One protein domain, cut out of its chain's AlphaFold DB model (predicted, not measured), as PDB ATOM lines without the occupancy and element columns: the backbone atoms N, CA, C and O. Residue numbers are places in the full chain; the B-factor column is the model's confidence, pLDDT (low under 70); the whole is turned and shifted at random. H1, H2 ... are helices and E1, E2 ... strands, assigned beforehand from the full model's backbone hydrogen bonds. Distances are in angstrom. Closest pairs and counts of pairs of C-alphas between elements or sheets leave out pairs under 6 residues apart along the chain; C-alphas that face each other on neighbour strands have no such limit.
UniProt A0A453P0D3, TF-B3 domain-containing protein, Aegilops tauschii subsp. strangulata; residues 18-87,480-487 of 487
ATOM      1  N   LEU A  18      35.845   0.428 192.693       92.88
ATOM      2  CA  LEU A  18      36.644   0.999 193.773       92.88
ATOM      3  C   LEU A  18      38.049   1.315 193.248       92.88
ATOM      4  O   LEU A  18      38.667   0.478 192.590       92.88
ATOM      5  N   VAL A  19      38.549   2.504 193.569       93.25
ATOM      6  CA  VAL A  19      39.903   2.967 193.263       93.25
ATOM      7  C   VAL A  19      40.623   3.382 194.543       93.25
ATOM      8  O   VAL A  19      39.990   3.804 195.512       93.25
ATOM      9  N   CYS A  20      41.944   3.247 194.548       94.62
ATOM     10  CA  CYS A  20      42.801   3.725 195.625       94.62
ATOM     11  C   CYS A  20      43.285   5.151 195.326       94.62
ATOM     12  O   CYS A  20      43.758   5.420 194.219       94.62
ATOM     13  N   LEU A  21      43.179   6.041 196.310       95.06
ATOM     14  CA  LEU A  21      43.816   7.355 196.353       95.06
ATOM     15  C   LEU A  21      44.966   7.292 197.363       95.06
ATOM     16  O   LEU A  21      44.715   7.015 198.532       95.06
ATOM     17  N   GLU A  22      46.202   7.525 196.930       94.75
ATOM     18  CA  GLU A  22      47.389   7.523 197.799       94.75
ATOM     19  C   GLU A  22      47.942   8.944 197.971       94.75
ATOM     20  O   GLU A  22      48.271   9.588 196.971       94.75
ATOM     21  N   ASP A  23      48.017   9.430 199.214       92.75
ATOM     22  CA  ASP A  23      48.526  10.771 199.548       92.75
ATOM     23  C   ASP A  23      50.070  10.864 199.502       92.75
ATOM     24  O   ASP A  23      50.777   9.884 199.255       92.75
ATOM     25  N   SER A  24      50.610  12.060 199.763       89.25
ATOM     26  CA  SER A  24      52.059  12.320 199.830       89.25
ATOM     27  C   SER A  24      52.777  11.643 201.012       89.25
ATOM     28  O   SER A  24      54.005  11.572 201.011       89.25
ATOM     29  N   GLU A  25      52.040  11.101 201.989       89.00
ATOM     30  CA  GLU A  25      52.555  10.285 203.097       89.00
ATOM     31  C   GLU A  25      52.418   8.767 202.832       89.00
ATOM     32  O   GLU A  25      52.851   7.955 203.651       89.00
ATOM     33  N   GLY A  26      51.835   8.360 201.697       88.19
ATOM     34  CA  GLY A  26      51.572   6.960 201.346       88.19
ATOM     35  C   GLY A  26      50.284   6.374 201.943       88.19
ATOM     36  O   GLY A  26      50.054   5.165 201.847       88.19
ATOM     37  N   LYS A  27      49.419   7.191 202.557       90.50
ATOM     38  CA  LYS A  27      48.123   6.751 203.091       90.50
ATOM     39  C   LYS A  27      47.169   6.455 201.939       90.50
ATOM     40  O   LYS A  27      46.878   7.316 201.117       90.50
ATOM     41  N   SER A  28      46.658   5.226 201.902       92.19
ATOM     42  CA  SER A  28      45.729   4.748 200.873       92.19
ATOM     43  C   SER A  28      44.270   4.852 201.330       92.19
ATOM     44  O   SER A  28      43.862   4.178 202.275       92.19
ATOM     45  N   SER A  29      43.455   5.648 200.634       94.00
ATOM     46  CA  SER A  29      42.000   5.748 200.820       94.00
ATOM     47  C   SER A  29      41.243   5.084 199.668       94.00
ATOM     48  O   SER A  29      41.516   5.350 198.500       94.00
ATOM     49  N   MET A  30      40.249   4.247 199.978       94.75
ATOM     50  CA  MET A  30      39.412   3.595 198.962       94.75
ATOM     51  C   MET A  30      38.162   4.424 198.653       94.75
ATOM     52  O   MET A  30      37.336   4.662 199.534       94.75
ATOM     53  N   VAL A  31      37.994   4.810 197.387       94.00
ATOM     54  CA  VAL A  31      36.868   5.620 196.895       94.00
ATOM     55  C   VAL A  31      36.195   4.904 195.724       94.00
ATOM     56  O   VAL A  31      36.868   4.317 194.882       94.00
ATOM     57  N   ARG A  32      34.862   4.932 195.633       92.75
ATOM     58  CA  ARG A  32      34.134   4.423 194.461       92.75
ATOM     59  C   ARG A  32      34.001   5.515 193.407       92.75
ATOM     60  O   ARG A  32      33.479   6.591 193.703       92.75
ATOM     61  N   LEU A  33      34.391   5.206 192.175       91.06
ATOM     62  CA  LEU A  33      34.013   5.993 191.004       91.06
ATOM     63  C   LEU A  33      32.598   5.617 190.562       91.06
ATOM     64  O   LEU A  33      32.278   4.436 190.484       91.06
ATOM     65  N   SER A  34      31.762   6.596 190.236       88.81
ATOM     66  CA  SER A  34      30.406   6.392 189.706       88.81
ATOM     67  C   SER A  34      30.159   7.312 188.512       88.81
ATOM     68  O   SER A  34      30.908   8.267 188.313       88.81
ATOM     69  N   VAL A  35      29.119   7.054 187.719       85.50
ATOM     70  CA  VAL A  35      28.622   8.038 186.746       85.50
ATOM     71  C   VAL A  35      27.488   8.831 187.387       85.50
ATOM     72  O   VAL A  35      26.432   8.278 187.682       85.50
ATOM     73  N   VAL A  36      27.720  10.127 187.582       81.12
ATOM     74  CA  VAL A  36      26.753  11.107 188.089       81.12
ATOM     75  C   VAL A  36      26.548  12.145 186.987       81.12
ATOM     76  O   VAL A  36      27.518  12.657 186.431       81.12
ATOM     77  N   ASP A  37      25.297  12.382 186.592       85.69
ATOM     78  CA  ASP A  37      24.912  13.317 185.521       85.69
ATOM     79  C   ASP A  37      25.734  13.143 184.228       85.69
ATOM     80  O   ASP A  37      26.339  14.069 183.680       85.69
ATOM     81  N   GLY A  38      25.834  11.886 183.776       80.88
ATOM     82  CA  GLY A  38      26.594  11.486 182.583       80.88
ATOM     83  C   GLY A  38      28.120  11.635 182.695       80.88
ATOM     84  O   GLY A  38      28.831  11.333 181.741       80.88
ATOM     85  N   SER A  39      28.628  12.074 183.848       82.88
ATOM     86  CA  SER A  39      30.035  12.377 184.111       82.88
ATOM     87  C   SER A  39      30.628  11.352 185.083       82.88
ATOM     88  O   SER A  39      29.989  10.988 186.066       82.88
ATOM     89  N   LEU A  40      31.854  10.880 184.846       84.00
ATOM     90  CA  LEU A  40      32.551  10.023 185.814       84.00
ATOM     91  C   LEU A  40      32.972  10.870 187.024       84.00
ATOM     92  O   LEU A  40      33.510  11.956 186.832       84.00
ATOM     93  N   ALA A  41      32.741  10.400 188.249       89.25
ATOM     94  CA  ALA A  41      32.994  11.177 189.460       89.25
ATOM     95  C   ALA A  41      33.427  10.323 190.659       89.25
ATOM     96  O   ALA A  41      33.035   9.159 190.777       89.25
ATOM     97  N   PHE A  42      34.196  10.917 191.579       91.38
ATOM     98  CA  PHE A  42      34.434  10.343 192.908       91.38
ATOM     99  C   PHE A  42      33.155  10.452 193.753       91.38
ATOM    100  O   PHE A  42      32.597  11.540 193.886       91.38
ATOM    101  N   TYR A  43      32.687   9.324 194.301       89.38
ATOM    102  CA  TYR A  43      31.392   9.221 194.981       89.38
ATOM    103  C   TYR A  43      31.527   8.633 196.399       89.38
ATOM    104  O   TYR A  43      31.846   9.343 197.352       89.38
ATOM    105  N   GLN A  44      31.320   7.323 196.571       90.94
ATOM    106  CA  GLN A  44      31.355   6.677 197.888       90.94
ATOM    107  C   GLN A  44      32.776   6.731 198.475       90.94
ATOM    108  O   GLN A  44      33.717   6.278 197.830       90.94
ATOM    109  N   GLY A  45      32.931   7.253 199.694       92.25
ATOM    110  CA  GLY A  45      34.225   7.389 200.381       92.25
ATOM    111  C   GLY A  45      34.973   8.700 200.104       92.25
ATOM    112  O   GLY A  45      35.890   9.035 200.850       92.25
ATOM    113  N   TRP A  46      34.555   9.489 199.109       93.75
ATOM    114  CA  TRP A  46      35.183  10.780 198.793       93.75
ATOM    115  C   TRP A  46      35.085  11.792 199.948       93.75
ATOM    116  O   TRP A  46      36.069  12.443 200.294       93.75
ATOM    117  N   SER A  47      33.930  11.855 200.618       90.44
ATOM    118  CA  SER A  47      33.718  12.670 201.825       90.44
ATOM    119  C   SER A  47      34.719  12.372 202.945       90.44
ATOM    120  O   SER A  47      35.077  13.267 203.710       90.44
ATOM    121  N   ASN A  48      35.164  11.117 203.045       90.12
ATOM    122  CA  ASN A  48      36.094  10.676 204.077       90.12
ATOM    123  C   ASN A  48      37.497  11.159 203.712       90.12
ATOM    124  O   ASN A  48      38.100  11.864 204.506       90.12
ATOM    125  N   PHE A  49      37.934  10.938 202.464       91.44
ATOM    126  CA  PHE A  49      39.198  11.473 201.951       91.44
ATOM    127  C   PHE A  49      39.325  12.992 202.182       91.44
ATOM    128  O   PHE A  49      40.320  13.441 202.748       91.44
ATOM    129  N   VAL A  50      38.297  13.777 201.838       91.06
ATOM    130  CA  VAL A  50      38.257  15.234 202.088       91.06
ATOM    131  C   VAL A  50      38.399  15.574 203.578       91.06
ATOM    132  O   VAL A  50      39.124  16.507 203.926       91.06
ATOM    133  N   SER A  51      37.746  14.811 204.460       89.50
ATOM    134  CA  SER A  51      37.779  15.026 205.915       89.50
ATOM    135  C   SER A  51      39.131  14.654 206.530       89.50
ATOM    136  O   SER A  51      39.718  15.452 207.261       89.50
ATOM    137  N   ASP A  52      39.650  13.473 206.193       88.69
ATOM    138  CA  ASP A  52      40.887  12.899 206.730       88.69
ATOM    139  C   ASP A  52      42.111  13.751 206.352       88.69
ATOM    140  O   ASP A  52      43.018  13.942 207.159       88.69
ATOM    141  N   HIS A  53      42.100  14.347 205.156       88.44
ATOM    142  CA  HIS A  53      43.148  15.257 204.674       88.44
ATOM    143  C   HIS A  53      42.840  16.738 204.994       88.44
ATOM    144  O   HIS A  53      43.633  17.624 204.674       88.44
ATOM    145  N   SER A  54      41.712  17.018 205.666       88.88
ATOM    146  CA  SER A  54      41.262  18.360 206.081       88.88
ATOM    147  C   SER A  54      41.234  19.395 204.943       88.88
ATOM    148  O   SER A  54      41.632  20.551 205.138       88.88
ATOM    149  N   ILE A  55      40.780  18.960 203.762       89.38
ATOM    150  CA  ILE A  55      40.766  19.747 202.520       89.38
ATOM    151  C   ILE A  55      39.661  20.809 202.572       89.38
ATOM    152  O   ILE A  55      38.563  20.564 203.078       89.38
ATOM    153  N   LYS A  56      39.955  22.004 202.056       87.69
ATOM    154  CA  LYS A  56      39.091  23.190 202.123       87.69
ATOM    155  C   LYS A  56      38.736  23.735 200.738       87.69
ATOM    156  O   LYS A  56      39.381  23.436 199.738       87.69
ATOM    157  N   TRP A  57      37.713  24.588 200.714       84.75
ATOM    158  CA  TRP A  57      37.380  25.432 199.564       84.75
ATOM    159  C   TRP A  57      38.602  26.210 199.062       84.75
ATOM    160  O   TRP A  57      39.386  26.717 199.869       84.75
ATOM    161  N   ALA A  58      38.724  26.325 197.738       82.50
ATOM    162  CA  ALA A  58      39.846  26.954 197.033       82.50
ATOM    163  C   ALA A  58      41.251  26.347 197.284       82.50
ATOM    164  O   ALA A  58      42.249  26.946 196.878       82.50
ATOM    165  N   GLU A  59      41.360  25.160 197.894       88.06
ATOM    166  CA  GLU A  59      42.561  24.322 197.765       88.06
ATOM    167  C   GLU A  59      42.533  23.550 196.438       88.06
ATOM    168  O   GLU A  59      41.468  23.288 195.878       88.06
ATOM    169  N   ILE A  60      43.712  23.196 195.921       88.38
ATOM    170  CA  ILE A  60      43.880  22.554 194.612       88.38
ATOM    171  C   ILE A  60      44.261  21.088 194.810       88.38
ATOM    172  O   ILE A  60      45.247  20.782 195.477       88.38
ATOM    173  N   ILE A  61      43.522  20.173 194.182       91.25
ATOM    174  CA  ILE A  61      43.822  18.735 194.212       91.25
ATOM    175  C   ILE A  61      44.280  18.275 192.826       91.25
ATOM    176  O   ILE A  61      43.568  18.471 191.841       91.25
ATOM    177  N   LEU A  62      45.455  17.646 192.760       91.50
ATOM    178  CA  LEU A  62      46.000  16.991 191.573       91.50
ATOM    179  C   LEU A  62      45.877  15.471 191.716       91.50
ATOM    180  O   LEU A  62      46.321  14.904 192.715       91.50
ATOM    181  N   PHE A  63      45.344  14.815 190.685       90.69
ATOM    182  CA  PHE A  63      45.251  13.358 190.594       90.69
ATOM    183  C   PHE A  63      46.143  12.840 189.462       90.69
ATOM    184  O   PHE A  63      45.945  13.195 188.301       90.69
ATOM    185  N   GLU A  64      47.086  11.962 189.794       91.44
ATOM    186  CA  GLU A  64      47.986  11.294 188.851       91.44
ATOM    187  C   GLU A  64      47.590   9.812 188.743       91.44
ATOM    188  O   GLU A  64      47.742   9.045 189.699       91.44
ATOM    189  N   TYR A  65      47.045   9.380 187.598       88.62
ATOM    190  CA  TYR A  65      46.611   7.984 187.437       88.62
ATOM    191  C   TYR A  65      47.795   7.038 187.190       88.62
ATOM    192  O   TYR A  65      48.284   6.896 186.070       88.62
ATOM    193  N   THR A  66      48.207   6.324 188.239       87.94
ATOM    194  CA  THR A  66      49.346   5.385 188.216       87.94
ATOM    195  C   THR A  66      49.050   4.046 187.518       87.94
ATOM    196  O   THR A  66      49.950   3.226 187.331       87.94
ATOM    197  N   GLY A  67      47.797   3.814 187.104       84.75
ATOM    198  CA  GLY A  67      47.322   2.537 186.567       84.75
ATOM    199  C   GLY A  67      46.630   1.667 187.621       84.75
ATOM    200  O   GLY A  67      46.502   2.053 188.777       84.75
ATOM    201  N   CYS A  68      46.161   0.481 187.214       84.44
ATOM    202  CA  CYS A  68      45.606  -0.557 188.102       84.44
ATOM    203  C   CYS A  68      44.577  -0.064 189.146       84.44
ATOM    204  O   CYS A  68      44.583  -0.536 190.282       84.44
ATOM    205  N   SER A  69      43.705   0.880 188.772       88.75
ATOM    206  CA  SER A  69      42.713   1.489 189.675       88.75
ATOM    207  C   SER A  69      43.329   2.237 190.875       88.75
ATOM    208  O   SER A  69      42.697   2.344 191.924       88.75
ATOM    209  N   LYS A  70      44.544   2.789 190.731       91.25
ATOM    210  CA  LYS A  70      45.237   3.609 191.738       91.25
ATOM    211  C   LYS A  70      45.639   4.988 191.196       91.25
ATOM    212  O   LYS A  70      46.218   5.105 190.113       91.25
ATOM    213  N   PHE A  71      45.412   6.018 192.005       93.31
ATOM    214  CA  PHE A  71      45.876   7.389 191.806       93.31
ATOM    215  C   PHE A  71      46.868   7.764 192.908       93.31
ATOM    216  O   PHE A  71      46.648   7.419 194.068       93.31
ATOM    217  N   SER A  72      47.920   8.502 192.560       93.19
ATOM    218  CA  SER A  72      48.617   9.348 193.533       93.19
ATOM    219  C   SER A  72      47.899  10.698 193.583       93.19
ATOM    220  O   SER A  72      47.436  11.191 192.549       93.19
ATOM    221  N   VAL A  73      47.757  11.265 194.778       93.00
ATOM    222  CA  VAL A  73      47.036  12.516 195.014       93.00
ATOM    223  C   VAL A  73      47.944  13.507 195.722       93.00
ATOM    224  O   VAL A  73      48.534  13.202 196.756       93.00
ATOM    225  N   ARG A  74      48.025  14.719 195.170       92.38
ATOM    226  CA  ARG A  74      48.788  15.830 195.745       92.38
ATOM    227  C   ARG A  74      47.832  16.983 196.002       92.38
ATOM    228  O   ARG A  74      47.092  17.383 195.103       92.38
ATOM    229  N   VAL A  75      47.820  17.488 197.231       90.62
ATOM    230  CA  VAL A  75      46.972  18.615 197.637       90.62
ATOM    231  C   VAL A  75      47.857  19.845 197.767       90.62
ATOM    232  O   VAL A  75      48.909  19.780 198.397       90.62
ATOM    233  N   PHE A  76      47.427  20.962 197.198       89.25
ATOM    234  CA  PHE A  76      48.086  22.255 197.296       89.25
ATOM    235  C   PHE A  76      47.173  23.214 198.060       89.25
ATOM    236  O   PHE A  76      45.966  23.259 197.807       89.25
ATOM    237  N   GLY A  77      47.741  23.971 198.997       87.56
ATOM    238  CA  GLY A  77      47.004  24.986 199.740       87.56
ATOM    239  C   GLY A  77      46.526  26.133 198.844       87.56
ATOM    240  O   GLY A  77      46.939  26.272 197.691       87.56
ATOM    241  N   ALA A  78      45.687  27.015 199.392       85.06
ATOM    242  CA  ALA A  78      45.271  28.250 198.711       85.06
ATOM    243  C   ALA A  78      46.443  29.237 198.463       85.06
ATOM    244  O   ALA A  78      46.313  30.191 197.698       85.06
ATOM    245  N   ASP A  79      47.602  28.995 199.081       85.19
ATOM    246  CA  ASP A  79      48.897  29.634 198.808       85.19
ATOM    247  C   ASP A  79      49.640  29.027 197.596       85.19
ATOM    248  O   ASP A  79      50.737  29.468 197.256       85.19
ATOM    249  N   SER A  80      49.031  28.043 196.922       82.19
ATOM    250  CA  SER A  80      49.605  27.220 195.847       82.19
ATOM    251  C   SER A  80      50.793  26.339 196.263       82.19
ATOM    252  O   SER A  80      51.514  25.848 195.392       82.19
ATOM    253  N   TRP A  81      51.008  26.100 197.563       85.44
ATOM    254  CA  TRP A  81      52.107  25.261 198.053       85.44
ATOM    255  C   TRP A  81      51.668  23.813 198.291       85.44
ATOM    256  O   TRP A  81      50.594  23.562 198.835       85.44
ATOM    257  N   GLU A  82      52.499  22.841 197.903       88.44
ATOM    258  CA  GLU A  82      52.199  21.416 198.101       88.44
ATOM    259  C   GLU A  82      52.176  21.048 199.593       88.44
ATOM    260  O   GLU A  82      53.110  21.338 200.348       88.44
ATOM    261  N   ARG A  83      51.107  20.370 200.020       86.25
ATOM    262  CA  ARG A  83      50.919  19.881 201.385       86.25
ATOM    263  C   ARG A  83      51.685  18.570 201.562       86.25
ATOM    264  O   ARG A  83      51.213  17.490 201.215       86.25
ATOM    265  N   VAL A  84      52.883  18.681 202.132       79.56
ATOM    266  CA  VAL A  84      53.781  17.539 202.406       79.56
ATOM    267  C   VAL A  84      53.339  16.724 203.640       79.56
ATOM    268  O   VAL A  84      53.878  15.656 203.895       79.56
ATOM    269  N   SER A  85      52.367  17.210 204.425       78.00
ATOM    270  CA  SER A  85      51.746  16.428 205.504       78.00
ATOM    271  C   SER A  85      50.318  16.877 205.836       78.00
ATOM    272  O   SER A  85      49.944  18.045 205.672       78.00
ATOM    273  N   PHE A  86      49.539  15.931 206.352       76.06
ATOM    274  CA  PHE A  86      48.139  16.057 206.743       76.06
ATOM    275  C   PHE A  86      47.997  15.788 208.245       76.06
ATOM    276  O   PHE A  86      47.498  14.750 208.682       76.06
ATOM    277  N   ILE A  87      48.460  16.744 209.056       66.38
ATOM    278  CA  ILE A  87      48.282  16.701 210.511       66.38
ATOM    279  C   ILE A  87      46.801  16.927 210.832       66.38
ATOM    280  O   ILE A  87      46.313  18.057 210.815       66.38
ATOM    281  N   LEU A 480      48.804  11.527 182.956       31.28
ATOM    282  CA  LEU A 480      47.419  11.958 183.106       31.28
ATOM    283  C   LEU A 480      47.319  12.937 184.274       31.28
ATOM    284  O   LEU A 480      46.947  12.554 185.382       31.28
ATOM    285  N   ILE A 481      47.625  14.203 183.992       29.42
ATOM    286  CA  ILE A 481      47.241  15.340 184.831       29.42
ATOM    287  C   ILE A 481      45.712  15.448 184.765       29.42
ATOM    288  O   ILE A 481      45.167  16.009 183.810       29.42
ATOM    289  N   LEU A 482      45.003  14.879 185.745       35.34
ATOM    290  CA  LEU A 482      43.582  15.179 185.917       35.34
ATOM    291  C   LEU A 482      43.423  16.586 186.500       35.34
ATOM    292  O   LEU A 482      44.238  17.039 187.303       35.34
ATOM    293  N   SER A 483      42.395  17.289 186.026       36.44
ATOM    294  CA  SER A 483      42.252  18.733 186.198       36.44
ATOM    295  C   SER A 483      42.104  19.182 187.653       36.44
ATOM    296  O   SER A 483      41.587  18.460 188.500       36.44
ATOM    297  N   VAL A 484      42.524  20.425 187.900       33.53
ATOM    298  CA  VAL A 484      42.351  21.129 189.173       33.53
ATOM    299  C   VAL A 484      40.872  21.219 189.537       33.53
ATOM    300  O   VAL A 484      40.084  21.805 188.794       33.53
ATOM    301  N   PHE A 485      40.531  20.723 190.721       39.53
ATOM    302  CA  PHE A 485      39.257  21.005 191.372       39.53
ATOM    303  C   PHE A 485      39.451  22.075 192.436       39.53
ATOM    304  O   PHE A 485      40.260  21.880 193.340       39.53
ATOM    305  N   SER A 486      38.677  23.161 192.351       29.80
ATOM    306  CA  SER A 486      38.211  23.806 193.579       29.80
ATOM    307  C   SER A 486      37.087  22.937 194.120       29.80
ATOM    308  O   SER A 486      36.146  22.628 193.382       29.80
ATOM    309  N   VAL A 487      37.205  22.565 195.391       33.72
ATOM    310  CA  VAL A 487      36.040  22.260 196.233       33.72
ATOM    311  C   VAL A 487      35.212  23.533 196.396       33.72
ATOM    312  O   VAL A 487      35.845  24.621 196.388       33.72
TER     313      VAL A 487
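Overview. This is residues 18 to 87 and 480 to 487 of the 487 residues of the protein "TF-B3 domain-containing protein" of Aegilops tauschii subsp. strangulata (UniProt A0A453P0D3). One six-stranded sheet, strongly twisted, curls like part of a barrel that stays open between its edge strands E3 and E6, and a short helix, H1, lies over strand E2. The 78 printed residues have six named strands and one named helix, in the order E1, E2, E3, H1, E4, E5, E6 along the chain. The sheet runs E3, E2, E1, E5, E4, E6 and is mixed, with E1 and E5 parallel and the other neighbours antiparallel; the class is mostly strand. The whole is compact, with a radius of gyration of the C-alphas of 12.0 A, and rounded, spanning 33 by 25 by 24 A.

Arrangement. E1, residues 18 to 22, and E2, residues 28 to 36, form an antiparallel hairpin, with N 19 and O 31 2.8 A apart, within hydrogen-bond range. E3, residues 39 to 42, forms a second hairpin with E2, where N 41 and O 34 are 2.8 A apart; E1, E2 and E3 are a meander, each strand the antiparallel neighbour of the one before. The pairing is staggered: E2 pairs with E1 over residues 28 to 32 and with E3 over residues 33 to 36. H1, residues 46 to 52, is on the sheet at a height of 9.4 A, over E2 and along the strands, at 6 degrees to E2 on the local plane; their closest C-alphas, those of Val 31 and Trp 46, are 5.8 A apart. In H1 every O i to N i+4 pair is within hydrogen-bond range. E4, residues 60 to 67, and E5, residues 70 to 76, form an antiparallel hairpin, with N 76 and O 60 2.8 A apart. E5 is parallel to E1 at 45 degrees, with N 71 and O 20 2.8 A apart. E6, residues 481 to 486, is antiparallel to E4, with N 482 and O 63 3.2 A apart. The edge strands E3 and E6 are apart.

Along the chain. E1 begins at C-alpha 18, at (36.644, 0.999, 193.773), and is 13.2 A long. E2 is 23.7 A long, E3 10.0 A and H1 10.0 A. E4 begins at C-alpha 60, at (43.880, 22.554, 194.612), and is 21.8 A long; E5 is 19.7 A long. E6, 15.2 A long, ends at C-alpha 486, at (38.211, 23.806, 193.579).

Size, cuts and confidence. The C-alphas farthest apart, those of Gly 38 and Ile 87, are 35.7 A apart. Residues 88 to 479 are not printed, and C-alphas 87 and 480 are 27.8 A apart across this cut. Of the links printed whole, H1 to E4 is short and the others are tight. Mean pLDDT of the printed part is 82.9; residue 87 and residues 480 to 487 are under 70.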